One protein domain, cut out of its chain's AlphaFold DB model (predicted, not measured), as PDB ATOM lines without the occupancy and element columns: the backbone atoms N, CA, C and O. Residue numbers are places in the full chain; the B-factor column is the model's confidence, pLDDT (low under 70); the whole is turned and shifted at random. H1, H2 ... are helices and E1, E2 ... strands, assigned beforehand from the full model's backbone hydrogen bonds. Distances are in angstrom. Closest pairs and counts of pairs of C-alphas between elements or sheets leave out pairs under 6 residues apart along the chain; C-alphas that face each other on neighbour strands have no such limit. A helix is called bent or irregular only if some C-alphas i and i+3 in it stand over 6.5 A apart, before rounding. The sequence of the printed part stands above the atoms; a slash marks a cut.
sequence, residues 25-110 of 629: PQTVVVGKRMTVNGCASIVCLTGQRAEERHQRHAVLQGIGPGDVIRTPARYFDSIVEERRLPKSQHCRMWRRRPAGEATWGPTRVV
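Overview. This is residues 25 to 110 of the 629 residues of an uncharacterized protein of Trypanosoma theileri (UniProt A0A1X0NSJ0). One strongly twisted antiparallel sheet of six strands makes the body, with the single named helix, H1, packed along one face over E2 and E1. The long strands E3, E2 and E1 lie side by side at one end of the sheet, and E4 joins them to the hairpin of E5 and E6 at the other. The printed part has 86 residues, with E1 E2 E3 E4 H1 E5 E6 along the chain and the strands in the order E3 E2 E1 E4 E5 E6 across the sheet. The class is mostly strand; the whole is compact, with a radius of gyration of the C-alphas of 12.5 A and spans of 40 by 28 by 21 A.

Along the chain. Find C-alpha 26 at (-103.641, 65.495, 16.048); there E1 begins, residues 26 to 35, 25.6 A long, and it bends by 60 degrees at residue 32. E2 is residues 38 to 46, 23.5 A, and E3 is residues 54 to 60, 17.4 A. E4 is residues 68 to 72, and from C-alpha 73 at (-104.818, 62.911, 19.325) H1 runs over residues 73 to 81, 14.2 A. E5 is residues 92 to 97, and E6, residues 100 to 106, ends at C-alpha 106 at (-117.797, 68.732, 9.470).

Arrangement. Look first at E1, E2 and E3, a meander, each strand the antiparallel neighbour of the one before. N 30 and O 42 are 2.8 A apart between E1 and E2, a hairpin. N 43 and O 56 are 2.8 A apart between E2 and E3, also a hairpin. With E4 they form a Greek key, a meander of three strands whose first is the antiparallel neighbour of the fourth: look for N 29 and O 69, 2.8 A apart. Beyond E4 you reach E5, where N 70 and O 92 are 2.8 A apart, and then the edge strand E6, where N 93 and O 105 are 2.8 A apart. H1 is on the sheet at a height of 8.1 A, over E2 and E1, and runs along the strands, at 18 degrees to E1 on the local plane. Its closest C-alphas to E3 are those of Val 80 and Ala 58, 5.7 A. H1 is irregular, with C-alphas 74 and 77 7.4 A apart, and 3 of its 5 O i to N i+4 pairs are within hydrogen-bond range. E3 and E6 are apart.

Size, cuts and confidence. The two C-alphas farthest apart, those of Glu 51 and Ala 99, are 40.4 A from each other. The printed part has no cut, and no link is long. Look at the B-factor column for pLDDT under 70 at residues 48 to 52 and 96 to 102; the mean of the printed part is 82.6.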
ATOM      1  N   PRO A  25    -100.932  67.751  19.304       79.44
ATOM      2  CA  PRO A  25    -100.894  66.529  18.519       79.44
ATOM      3  C   PRO A  25    -102.299  66.201  17.995       79.44
ATOM      4  O   PRO A  25    -103.304  66.337  18.704       79.44
ATOM      5  N   GLN A  26    -102.379  65.799  16.729       88.75
ATOM      6  CA  GLN A  26    -103.641  65.495  16.048       88.75
ATOM      7  C   GLN A  26    -103.607  64.106  15.434       88.75
ATOM      8  O   GLN A  26    -102.579  63.670  14.922       88.75
ATOM      9  N   THR A  27    -104.758  63.453  15.395       90.56
ATOM     10  CA  THR A  27    -104.954  62.256  14.588       90.56
ATOM     11  C   THR A  27    -105.461  62.665  13.210       90.56
ATOM     12  O   THR A  27    -106.450  63.395  13.081       90.56
ATOM     13  N   VAL A  28    -104.772  62.199  12.173       92.00
ATOM     14  CA  VAL A  28    -105.118  62.406  10.767       92.00
ATOM     15  C   VAL A  28    -105.491  61.067  10.152       92.00
ATOM     16  O   VAL A  28    -104.698  60.133  10.170       92.00
ATOM     17  N   VAL A  29    -106.682  60.978   9.573       92.31
ATOM     18  CA  VAL A  29    -107.135  59.802   8.822       92.31
ATOM     19  C   VAL A  29    -107.131  60.137   7.340       92.31
ATOM     20  O   VAL A  29    -107.640  61.184   6.951       92.31
ATOM     21  N   VAL A  30    -106.582  59.256   6.508       92.25
ATOM     22  CA  VAL A  30    -106.573  59.402   5.049       92.25
ATOM     23  C   VAL A  30    -107.209  58.175   4.411       92.25
ATOM     24  O   VAL A  30    -106.637  57.083   4.475       92.25
ATOM     25  N   GLY A  31    -108.356  58.363   3.760       90.69
ATOM     26  CA  GLY A  31    -109.024  57.319   2.988       90.69
ATOM     27  C   GLY A  31    -108.216  56.965   1.739       90.69
ATOM     28  O   GLY A  31    -107.868  57.845   0.947       90.69
ATOM     29  N   LYS A  32    -107.880  55.683   1.556       90.38
ATOM     30  CA  LYS A  32    -107.048  55.221   0.428       90.38
ATOM     31  C   LYS A  32    -107.852  54.506  -0.637       90.38
ATOM     32  O   LYS A  32    -107.798  54.890  -1.800       90.38
ATOM     33  N   ARG A  33    -108.557  53.446  -0.251       88.00
ATOM     34  CA  ARG A  33    -109.320  52.601  -1.172       88.00
ATOM     35  C   ARG A  33    -110.573  52.099  -0.483       88.00
ATOM     36  O   ARG A  33    -110.517  51.730   0.687       88.00
ATOM     37  N   MET A  34    -111.678  52.035  -1.214       88.25
ATOM     38  CA  MET A  34    -112.850  51.319  -0.717       88.25
ATOM     39  C   MET A  34    -112.540  49.825  -0.565       88.25
ATOM     40  O   MET A  34    -111.618  49.295  -1.188       88.25
ATOM     41  N   THR A  35    -113.304  49.144   0.269       87.38
ATOM     42  CA  THR A  35    -113.383  47.695   0.471       87.38
ATOM     43  C   THR A  35    -114.840  47.363   0.799       87.38
ATOM     44  O   THR A  35    -115.652  48.265   1.009       87.38
ATOM     45  N   VAL A  36    -115.193  46.078   0.859       82.75
ATOM     46  CA  VAL A  36    -116.570  45.650   1.174       82.75
ATOM     47  C   VAL A  36    -117.040  46.226   2.512       82.75
ATOM     48  O   VAL A  36    -118.159  46.705   2.612       82.75
ATOM     49  N   ASN A  37    -116.145  46.298   3.500       83.62
ATOM     50  CA  ASN A  37    -116.468  46.699   4.871       83.62
ATOM     51  C   ASN A  37    -116.284  48.202   5.157       83.62
ATOM     52  O   ASN A  37    -116.484  48.626   6.294       83.62
ATOM     53  N   GLY A  38    -115.891  49.015   4.172       86.50
ATOM     54  CA  GLY A  38    -115.674  50.457   4.341       86.50
ATOM     55  C   GLY A  38    -114.490  50.963   3.523       86.50
ATOM     56  O   GLY A  38    -114.175  50.420   2.473       86.50
ATOM     57  N   CYS A  39    -113.798  52.000   3.982       89.75
ATOM     58  CA  CYS A  39    -112.591  52.510   3.341       89.75
ATOM     59  C   CYS A  39    -111.348  52.083   4.112       89.75
ATOM     60  O   CYS A  39    -111.160  52.464   5.271       89.75
ATOM     61  N   ALA A  40    -110.463  51.335   3.454       91.25
ATOM     62  CA  ALA A  40    -109.118  51.123   3.956       91.25
ATOM     63  C   ALA A  40    -108.407  52.478   4.022       91.25
ATOM     64  O   ALA A  40    -108.205  53.159   3.011       91.25
ATOM     65  N   SER A  41    -108.055  52.854   5.241       92.50
ATOM     66  CA  SER A  41    -107.584  54.174   5.610       92.50
ATOM     67  C   SER A  41    -106.280  54.063   6.384       92.50
ATOM     68  O   SER A  41    -106.020  53.074   7.074       92.50
ATOM     69  N   ILE A  42    -105.453  55.096   6.262       93.75
ATOM     70  CA  ILE A  42    -104.261  55.263   7.089       93.75
ATOM     71  C   ILE A  42    -104.613  56.227   8.214       93.75
ATOM     72  O   ILE A  42    -105.103  57.321   7.943       93.75
ATOM     73  N   VAL A  43    -104.361  55.819   9.453       93.31
ATOM     74  CA  VAL A  43    -104.555  56.619  10.663       93.31
ATOM     75  C   VAL A  43    -103.176  57.003  11.185       93.31
ATOM     76  O   VAL A  43    -102.370  56.132  11.512       93.31
ATOM     77  N   CYS A  44    -102.894  58.300  11.235       91.81
ATOM     78  CA  CYS A  44    -101.614  58.851  11.658       91.81
ATOM     79  C   CYS A  44    -101.794  59.720  12.901       91.81
ATOM     80  O   CYS A  44    -102.534  60.701  12.859       91.81
ATOM     81  N   LEU A  45    -101.065  59.421  13.971       89.62
ATOM     82  CA  LEU A  45    -100.864  60.343  15.079       89.62
ATOM     83  C   LEU A  45     -99.731  61.304  14.712       89.62
ATOM     84  O   LEU A  45     -98.609  60.891  14.421       89.62
ATOM     85  N   THR A  46    -100.034  62.596  14.686       84.00
ATOM     86  CA  THR A  46     -99.055  63.653  14.428       84.00
ATOM     87  C   THR A  46     -98.511  64.163  15.757       84.00
ATOM     88  O   THR A  46     -99.264  64.677  16.580       84.00
ATOM     89  N   GLY A  47     -97.204  64.006  15.957       74.62
ATOM     90  CA  GLY A  47     -96.454  64.507  17.110       74.62
ATOM     91  C   GLY A  47     -95.218  65.290  16.667       74.62
ATOM     92  O   GLY A  47     -94.764  65.168  15.515       74.62
ATOM     93  N   GLN A  48     -94.687  66.126  17.563       65.44
ATOM     94  CA  GLN A  48     -93.480  66.907  17.272       65.44
ATOM     95  C   GLN A  48     -92.242  66.011  17.287       65.44
ATOM     96  O   GLN A  48     -91.373  66.164  16.426       65.44
ATOM     97  N   ARG A  49     -92.202  65.037  18.203       64.19
ATOM     98  CA  ARG A  49     -91.120  64.053  18.313       64.19
ATOM     99  C   ARG A  49     -91.398  62.850  17.417       64.19
ATOM    100  O   ARG A  49     -92.548  62.463  17.227       64.19
ATOM    101  N   ALA A  50     -90.346  62.258  16.851       62.16
ATOM    102  CA  ALA A  50     -90.478  61.075  15.995       62.16
ATOM    103  C   ALA A  50     -91.121  59.892  16.744       62.16
ATOM    104  O   ALA A  50     -91.924  59.176  16.160       62.16
ATOM    105  N   GLU A  51     -90.843  59.768  18.042       63.34
ATOM    106  CA  GLU A  51     -91.381  58.742  18.946       63.34
ATOM    107  C   GLU A  51     -92.894  58.874  19.197       63.34
ATOM    108  O   GLU A  51     -93.562  57.897  19.511       63.34
ATOM    109  N   GLU A  52     -93.467  60.066  19.014       64.75
ATOM    110  CA  GLU A  52     -94.908  60.314  19.181       64.75
ATOM    111  C   GLU A  52     -95.697  60.018  17.893       64.75
ATOM    112  O   GLU A  52     -96.930  59.969  17.903       64.75
ATOM    113  N   ARG A  53     -95.007  59.826  16.761       78.69
ATOM    114  CA  ARG A  53     -95.639  59.588  15.461       78.69
ATOM    115  C   ARG A  53     -95.960  58.115  15.291       78.69
ATOM    116  O   ARG A  53     -95.074  57.287  15.116       78.69
ATOM    117  N   HIS A  54     -97.249  57.812  15.250       83.81
ATOM    118  CA  HIS A  54     -97.744  56.457  15.058       83.81
ATOM    119  C   HIS A  54     -98.560  56.376  13.778       83.81
ATOM    120  O   HIS A  54     -99.353  57.267  13.480       83.81
ATOM    121  N   GLN A  55     -98.380  55.299  13.020       89.19
ATOM    122  CA  GLN A  55     -99.168  55.016  11.828       89.19
ATOM    123  C   GLN A  55     -99.786  53.627  11.943       89.19
ATOM    124  O   GLN A  55     -99.105  52.642  12.233       89.19
ATOM    125  N   ARG A  56    -101.091  53.548  11.696       91.94
ATOM    126  CA  ARG A  56    -101.859  52.302  11.686       91.94
ATOM    127  C   ARG A  56    -102.798  52.272  10.486       91.94
ATOM    128  O   ARG A  56    -103.138  53.305   9.910       91.94
ATOM    129  N   HIS A  57    -103.200  51.069  10.099       90.69
ATOM    130  CA  HIS A  57    -104.187  50.845   9.051       90.69
ATOM    131  C   HIS A  57    -105.506  50.426   9.691       90.69
ATOM    132  O   HIS A  57    -105.519  49.556  10.556       90.69
ATOM    133  N   ALA A  58    -106.604  51.027   9.246       90.56
ATOM    134  CA  ALA A  58    -107.945  50.680   9.699       90.56
ATOM    135  C   ALA A  58    -108.918  50.718   8.519       90.56
ATOM    136  O   ALA A  58    -108.753  51.514   7.591       90.56
ATOM    137  N   VAL A  59    -109.936  49.861   8.541       89.00
ATOM    138  CA  VAL A  59    -111.066  49.953   7.608       89.00
ATOM    139  C   VAL A  59    -112.171  50.714   8.317       89.00
ATOM    140  O   VAL A  59    -112.675  50.251   9.334       89.00
ATOM    141  N   LEU A  60    -112.503  51.890   7.793       87.38
ATOM    142  CA  LEU A  60    -113.421  52.829   8.425       87.38
ATOM    143  C   LEU A  60    -114.651  53.024   7.546       87.38
ATOM    144  O   LEU A  60    -114.536  53.280   6.346       87.38
ATOM    145  N   GLN A  61    -115.831  52.913   8.143       84.56
ATOM    146  CA  GLN A  61    -117.091  53.130   7.441       84.56
ATOM    147  C   GLN A  61    -117.358  54.626   7.213       84.56
ATOM    148  O   GLN A  61    -116.875  55.483   7.954       84.56
ATOM    149  N   GLY A  62    -118.099  54.946   6.149       79.69
ATOM    150  CA  GLY A  62    -118.519  56.321   5.840       79.69
ATOM    151  C   GLY A  62    -117.415  57.284   5.373       79.69
ATOM    152  O   GLY A  62    -117.674  58.473   5.175       79.69
ATOM    153  N   ILE A  63    -116.202  56.775   5.157       84.75
ATOM    154  CA  ILE A  63    -115.077  57.485   4.537       84.75
ATOM    155  C   ILE A  63    -114.952  57.021   3.087       84.75
ATOM    156  O   ILE A  63    -115.201  55.856   2.799       84.75
ATOM    157  N   GLY A  64    -114.570  57.918   2.181       87.06
ATOM    158  CA  GLY A  64    -114.250  57.615   0.790       87.06
ATOM    159  C   GLY A  64    -112.763  57.783   0.468       87.06
ATOM    160  O   GLY A  64    -112.020  58.425   1.216       87.06
ATOM    161  N   PRO A  65    -112.290  57.228  -0.661       87.38
ATOM    162  CA  PRO A  65    -110.935  57.461  -1.143       87.38
ATOM    163  C   PRO A  65    -110.678  58.957  -1.350       87.38
ATOM    164  O   PRO A  65    -111.483  59.652  -1.965       87.38
ATOM    165  N   GLY A  66    -109.545  59.452  -0.850       85.19
ATOM    166  CA  GLY A  66    -109.172  60.865  -0.954       85.19
ATOM    167  C   GLY A  66    -109.728  61.766   0.153       85.19
ATOM    168  O   GLY A  66    -109.302  62.917   0.243       85.19
ATOM    169  N   ASP A  67    -110.602  61.256   1.024       87.56
ATOM    170  CA  ASP A  67    -111.008  61.983   2.224       87.56
ATOM    171  C   ASP A  67    -109.847  62.109   3.208       87.56
ATOM    172  O   ASP A  67    -109.104  61.153   3.454       87.56
ATOM    173  N   VAL A  68    -109.738  63.283   3.827       90.38
ATOM    174  CA  VAL A  68    -108.799  63.529   4.923       90.38
ATOM    175  C   VAL A  68    -109.566  64.019   6.138       90.38
ATOM    176  O   VAL A  68    -110.272  65.020   6.062       90.38
ATOM    177  N   ILE A  69    -109.421  63.342   7.273       90.31
ATOM    178  CA  ILE A  69    -110.089  63.709   8.523       90.31
ATOM    179  C   ILE A  69    -109.049  64.130   9.550       90.31
ATOM    180  O   ILE A  69    -108.017  63.483   9.693       90.31
ATOM    181  N   ARG A  70    -109.335  65.210  10.276       91.12
ATOM    182  CA  ARG A  70    -108.558  65.684  11.426       91.12
ATOM    183  C   ARG A  70    -109.393  65.602  12.693       91.12
ATOM    184  O   ARG A  70    -110.542  66.051  12.707       91.12
ATOM    185  N   THR A  71    -108.795  65.077  13.753       90.94
ATOM    186  CA  THR A  71    -109.412  64.954  15.078       90.94
ATOM    187  C   THR A  71    -108.343  65.032  16.182       90.94
ATOM    188  O   THR A  71    -107.158  64.862  15.882       90.94
ATOM    189  N   PRO A  72    -108.692  65.337  17.448       90.88
ATOM    190  CA  PRO A  72    -107.717  65.351  18.540       90.88
ATOM    191  C   PRO A  72    -106.970  64.017  18.717       90.88
ATOM    192  O   PRO A  72    -107.566  62.953  18.557       90.88
ATOM    193  N   ALA A  73    -105.693  64.077  19.120       88.62
ATOM    194  CA  ALA A  73    -104.818  62.911  19.325       88.62
ATOM    195  C   ALA A  73    -105.429  61.788  20.178       88.62
ATOM    196  O   ALA A  73    -105.263  60.616  19.856       88.62
ATOM    197  N   ARG A  74    -106.195  62.140  21.221       89.50
ATOM    198  CA  ARG A  74    -106.840  61.184  22.141       89.50
ATOM    199  C   ARG A  74    -107.755  60.155  21.466       89.50
ATOM    200  O   ARG A  74    -108.114  59.176  22.100       89.50
ATOM    201  N   TYR A  75    -108.177  60.390  20.221       90.38
ATOM    202  CA  TYR A  75    -109.021  59.453  19.483       90.38
ATOM    203  C   TYR A  75    -108.227  58.438  18.650       90.38
ATOM    204  O   TYR A  75    -108.851  57.601  18.006       90.38
ATOM    205  N   PHE A  76    -106.889  58.498  18.624       90.38
ATOM    206  CA  PHE A  76    -106.066  57.596  17.812       90.38
ATOM    207  C   PHE A  76    -106.382  56.119  18.075       90.38
ATOM    208  O   PHE A  76    -106.828  55.436  17.152       90.38
ATOM    209  N   ASP A  77    -106.246  55.663  19.322       88.81
ATOM    210  CA  ASP A  77    -106.469  54.257  19.673       88.81
ATOM    211  C   ASP A  77    -107.928  53.860  19.450       88.81
ATOM    212  O   ASP A  77    -108.192  52.875  18.769       88.81
ATOM    213  N   SER A  78    -108.888  54.711  19.845       87.44
ATOM    214  CA  SER A  78    -110.314  54.454  19.580       87.44
ATOM    215  C   SER A  78    -110.633  54.290  18.085       87.44
ATOM    216  O   SER A  78    -111.442  53.451  17.710       87.44
ATOM    217  N   ILE A  79    -109.975  55.043  17.193       88.75
ATOM    218  CA  ILE A  79    -110.198  54.920  15.744       88.75
ATOM    219  C   ILE A  79    -109.599  53.620  15.210       88.75
ATOM    220  O   ILE A  79    -110.177  53.009  14.312       88.75
ATOM    221  N   VAL A  80    -108.434  53.217  15.712       87.75
ATOM    222  CA  VAL A  80    -107.722  52.028  15.233       87.75
ATOM    223  C   VAL A  80    -108.371  50.751  15.767       87.75
ATOM    224  O   VAL A  80    -108.630  49.834  14.986       87.75
ATOM    225  N   GLU A  81    -108.664  50.707  17.063       86.44
ATOM    226  CA  GLU A  81    -109.190  49.535  17.764       86.44
ATOM    227  C   GLU A  81    -110.695  49.371  17.542       86.44
ATOM    228  O   GLU A  81    -111.142  48.309  17.114       86.44
ATOM    229  N   GLU A  82    -111.482  50.437  17.728       81.88
ATOM    230  CA  GLU A  82    -112.942  50.390  17.548       81.88
ATOM    231  C   GLU A  82    -113.370  50.603  16.087       81.88
ATOM    232  O   GLU A  82    -114.558  50.531  15.766       81.88
ATOM    233  N   ARG A  83    -112.419  50.888  15.182       83.81
ATOM    234  CA  ARG A  83    -112.649  51.124  13.740       83.81
ATOM    235  C   ARG A  83    -113.696  52.208  13.457       83.81
ATOM    236  O   ARG A  83    -114.425  52.147  12.465       83.81
ATOM    237  N   ARG A  84    -113.770  53.227  14.314       79.50
ATOM    238  CA  ARG A  84    -114.849  54.218  14.300       79.50
ATOM    239  C   ARG A  84    -114.324  55.644  14.339       79.50
ATOM    240  O   ARG A  84    -113.406  55.973  15.078       79.50
ATOM    241  N   LEU A  85    -114.975  56.528  13.586       83.12
ATOM    242  CA  LEU A  85    -114.737  57.962  13.703       83.12
ATOM    243  C   LEU A  85    -115.434  58.564  14.935       83.12
ATOM    244  O   LEU A  85    -116.588  58.226  15.223       83.12
ATOM    245  N   PRO A  86    -114.794  59.522  15.625       84.12
ATOM    246  CA  PRO A  86    -115.455  60.260  16.688       84.12
ATOM    247  C   PRO A  86    -116.622  61.093  16.137       84.12
ATOM    248  O   PRO A  86    -116.742  61.332  14.931       84.12
ATOM    249  N   LYS A  87    -117.504  61.545  17.041       81.94
ATOM    250  CA  LYS A  87    -118.674  62.372  16.690       81.94
ATOM    251  C   LYS A  87    -118.263  63.547  15.798       81.94
ATOM    252  O   LYS A  87    -117.191  64.120  15.992       81.94
ATOM    253  N   SER A  88    -119.139  63.951  14.879       79.56
ATOM    254  CA  SER A  88    -118.859  64.998  13.881       79.56
ATOM    255  C   SER A  88    -118.350  66.313  14.479       79.56
ATOM    256  O   SER A  88    -117.480  66.948  13.896       79.56
ATOM    257  N   GLN A  89    -118.791  66.676  15.687       82.00
ATOM    258  CA  GLN A  89    -118.296  67.843  16.434       82.00
ATOM    259  C   GLN A  89    -116.786  67.806  16.762       82.00
ATOM    260  O   GLN A  89    -116.179  68.842  17.021       82.00
ATOM    261  N   HIS A  90    -116.168  66.622  16.757       85.00
ATOM    262  CA  HIS A  90    -114.744  66.403  17.025       85.00
ATOM    263  C   HIS A  90    -113.938  66.078  15.758       85.00
ATOM    264  O   HIS A  90    -112.739  65.812  15.851       85.00
ATOM    265  N   CYS A  91    -114.578  66.096  14.584       85.94
ATOM    266  CA  CYS A  91    -113.976  65.733  13.308       85.94
ATOM    267  C   CYS A  91    -114.108  66.870  12.299       85.94
ATOM    268  O   CYS A  91    -115.190  67.408  12.077       85.94
ATOM    269  N   ARG A  92    -113.019  67.176  11.596       87.44
ATOM    270  CA  ARG A  92    -113.076  67.974  10.366       87.44
ATOM    271  C   ARG A  92    -112.683  67.100   9.195       87.44
ATOM    272  O   ARG A  92    -111.634  66.473   9.245       87.44
ATOM    273  N   MET A  93    -113.511  67.072   8.163       85.81
ATOM    274  CA  MET A  93    -113.290  66.332   6.931       85.81
ATOM    275  C   MET A  93    -112.970  67.303   5.801       85.81
ATOM    276  O   MET A  93    -113.660  68.298   5.595       85.81
ATOM    277  N   TRP A  94    -111.933  66.980   5.052       85.31
ATOM    278  CA  TRP A  94    -111.632  67.559   3.761       85.31
ATOM    279  C   TRP A  94    -112.022  66.541   2.693       85.31
ATOM    280  O   TRP A  94    -111.509  65.421   2.686       85.31
ATOM    281  N   ARG A  95    -112.953  66.929   1.820       78.12
ATOM    282  CA  ARG A  95    -113.436  66.122   0.695       78.12
ATOM    283  C   ARG A  95    -113.528  67.018  -0.532       78.12
ATOM    284  O   ARG A  95    -114.132  68.091  -0.479       78.12
ATOM    285  N   ARG A  96    -112.942  66.581  -1.646       69.00
ATOM    286  CA  ARG A  96    -113.073  67.276  -2.931       69.00
ATOM    287  C   ARG A  96    -114.502  67.086  -3.445       69.00
ATOM    288  O   ARG A  96    -114.962  65.954  -3.554       69.00
ATOM    289  N   ARG A  97    -115.219  68.180  -3.717       64.31
ATOM    290  CA  ARG A  97    -116.558  68.116  -4.323       64.31
ATOM    291  C   ARG A  97    -116.432  68.093  -5.854       64.31
ATOM    292  O   ARG A  97    -115.509  68.729  -6.363       64.31
ATOM    293  N   PRO A  98    -117.347  67.425  -6.583       55.69
ATOM    294  CA  PRO A  98    -117.300  67.346  -8.047       55.69
ATOM    295  C   PRO A  98    -117.285  68.715  -8.751       55.69
ATOM    296  O   PRO A  98    -116.640  68.862  -9.778       55.69
ATOM    297  N   ALA A  99    -117.936  69.727  -8.164       57.12
ATOM    298  CA  ALA A  99    -118.128  71.052  -8.763       57.12
ATOM    299  C   ALA A  99    -117.608  72.220  -7.894       57.12
ATOM    300  O   ALA A  99    -118.140  73.324  -7.963       57.12
ATOM    301  N   GLY A 100    -116.609  72.007  -7.025       61.03
ATOM    302  CA  GLY A 100    -116.122  73.090  -6.159       61.03
ATOM    303  C   GLY A 100    -114.746  72.878  -5.539       61.03
ATOM    304  O   GLY A 100    -114.183  71.781  -5.562       61.03
ATOM    305  N   GLU A 101    -114.210  73.951  -4.954       60.41
ATOM    306  CA  GLU A 101    -112.953  73.914  -4.212       60.41
ATOM    307  C   GLU A 101    -113.058  73.012  -2.979       60.41
ATOM    308  O   GLU A 101    -114.087  72.919  -2.299       60.41
ATOM    309  N   ALA A 102    -111.967  72.310  -2.686       68.00
ATOM    310  CA  ALA A 102    -111.928  71.373  -1.582       68.00
ATOM    311  C   ALA A 102    -111.806  72.128  -0.251       68.00
ATOM    312  O   ALA A 102    -110.774  72.731   0.048       68.00
ATOM    313  N   THR A 103    -112.863  72.075   0.557       73.44
ATOM    314  CA  THR A 103    -112.986  72.825   1.812       73.44
ATOM    315  C   THR A 103    -113.042  71.893   3.019       73.44
ATOM    316  O   THR A 103    -113.503  70.754   2.936       73.44
ATOM    317  N   TRP A 104    -112.543  72.376   4.159       80.00
ATOM    318  CA  TRP A 104    -112.713  71.698   5.442       80.00
ATOM    319  C   TRP A 104    -114.136  71.921   5.945       80.00
ATOM    320  O   TRP A 104    -114.531  73.057   6.201       80.00
ATOM    321  N   GLY A 105    -114.882  70.839   6.127       79.94
ATOM    322  CA  GLY A 105    -116.217  70.848   6.710       79.94
ATOM    323  C   GLY A 105    -116.342  69.846   7.858       79.94
ATOM    324  O   GLY A 105    -115.413  69.081   8.120       79.94
ATOM    325  N   PRO A 106    -117.475  69.834   8.571       75.56
ATOM    326  CA  PRO A 106    -117.797  68.732   9.470       75.56
ATOM    327  C   PRO A 106    -117.937  67.422   8.677       75.56
ATOM    328  O   PRO A 106    -118.282  67.433   7.491       75.56
ATOM    329  N   THR A 107    -117.687  66.282   9.324       75.19
ATOM    330  CA  THR A 107    -118.048  64.979   8.741       75.19
ATOM    331  C   THR A 107    -119.569  64.899   8.565       75.19
ATOM    332  O   THR A 107    -120.324  65.454   9.370       75.19
ATOM    333  N   ARG A 108    -120.039  64.219   7.508       72.81
ATOM    334  CA  ARG A 108    -121.481  63.996   7.319       72.81
ATOM    335  C   ARG A 108    -122.030  63.182   8.486       72.81
ATOM    336  O   ARG A 108    -121.448  62.167   8.867       72.81
ATOM    337  N   VAL A 109    -123.157  63.628   9.031       71.88
ATOM    338  CA  VAL A 109    -123.924  62.828   9.983       71.88
ATOM    339  C   VAL A 109    -124.588  61.711   9.191       71.88
ATOM    340  O   VAL A 109    -125.316  61.972   8.236       71.88
ATOM    341  N   VAL A 110    -124.282  60.471   9.555       76.81
ATOM    342  CA  VAL A 110    -124.900  59.297   8.941       76.81
ATOM    343  C   VAL A 110    -126.282  59.107   9.567       76.81
ATOM    344  O   VAL A 110    -126.369  59.121  10.798       76.81
TER     345      VAL A 110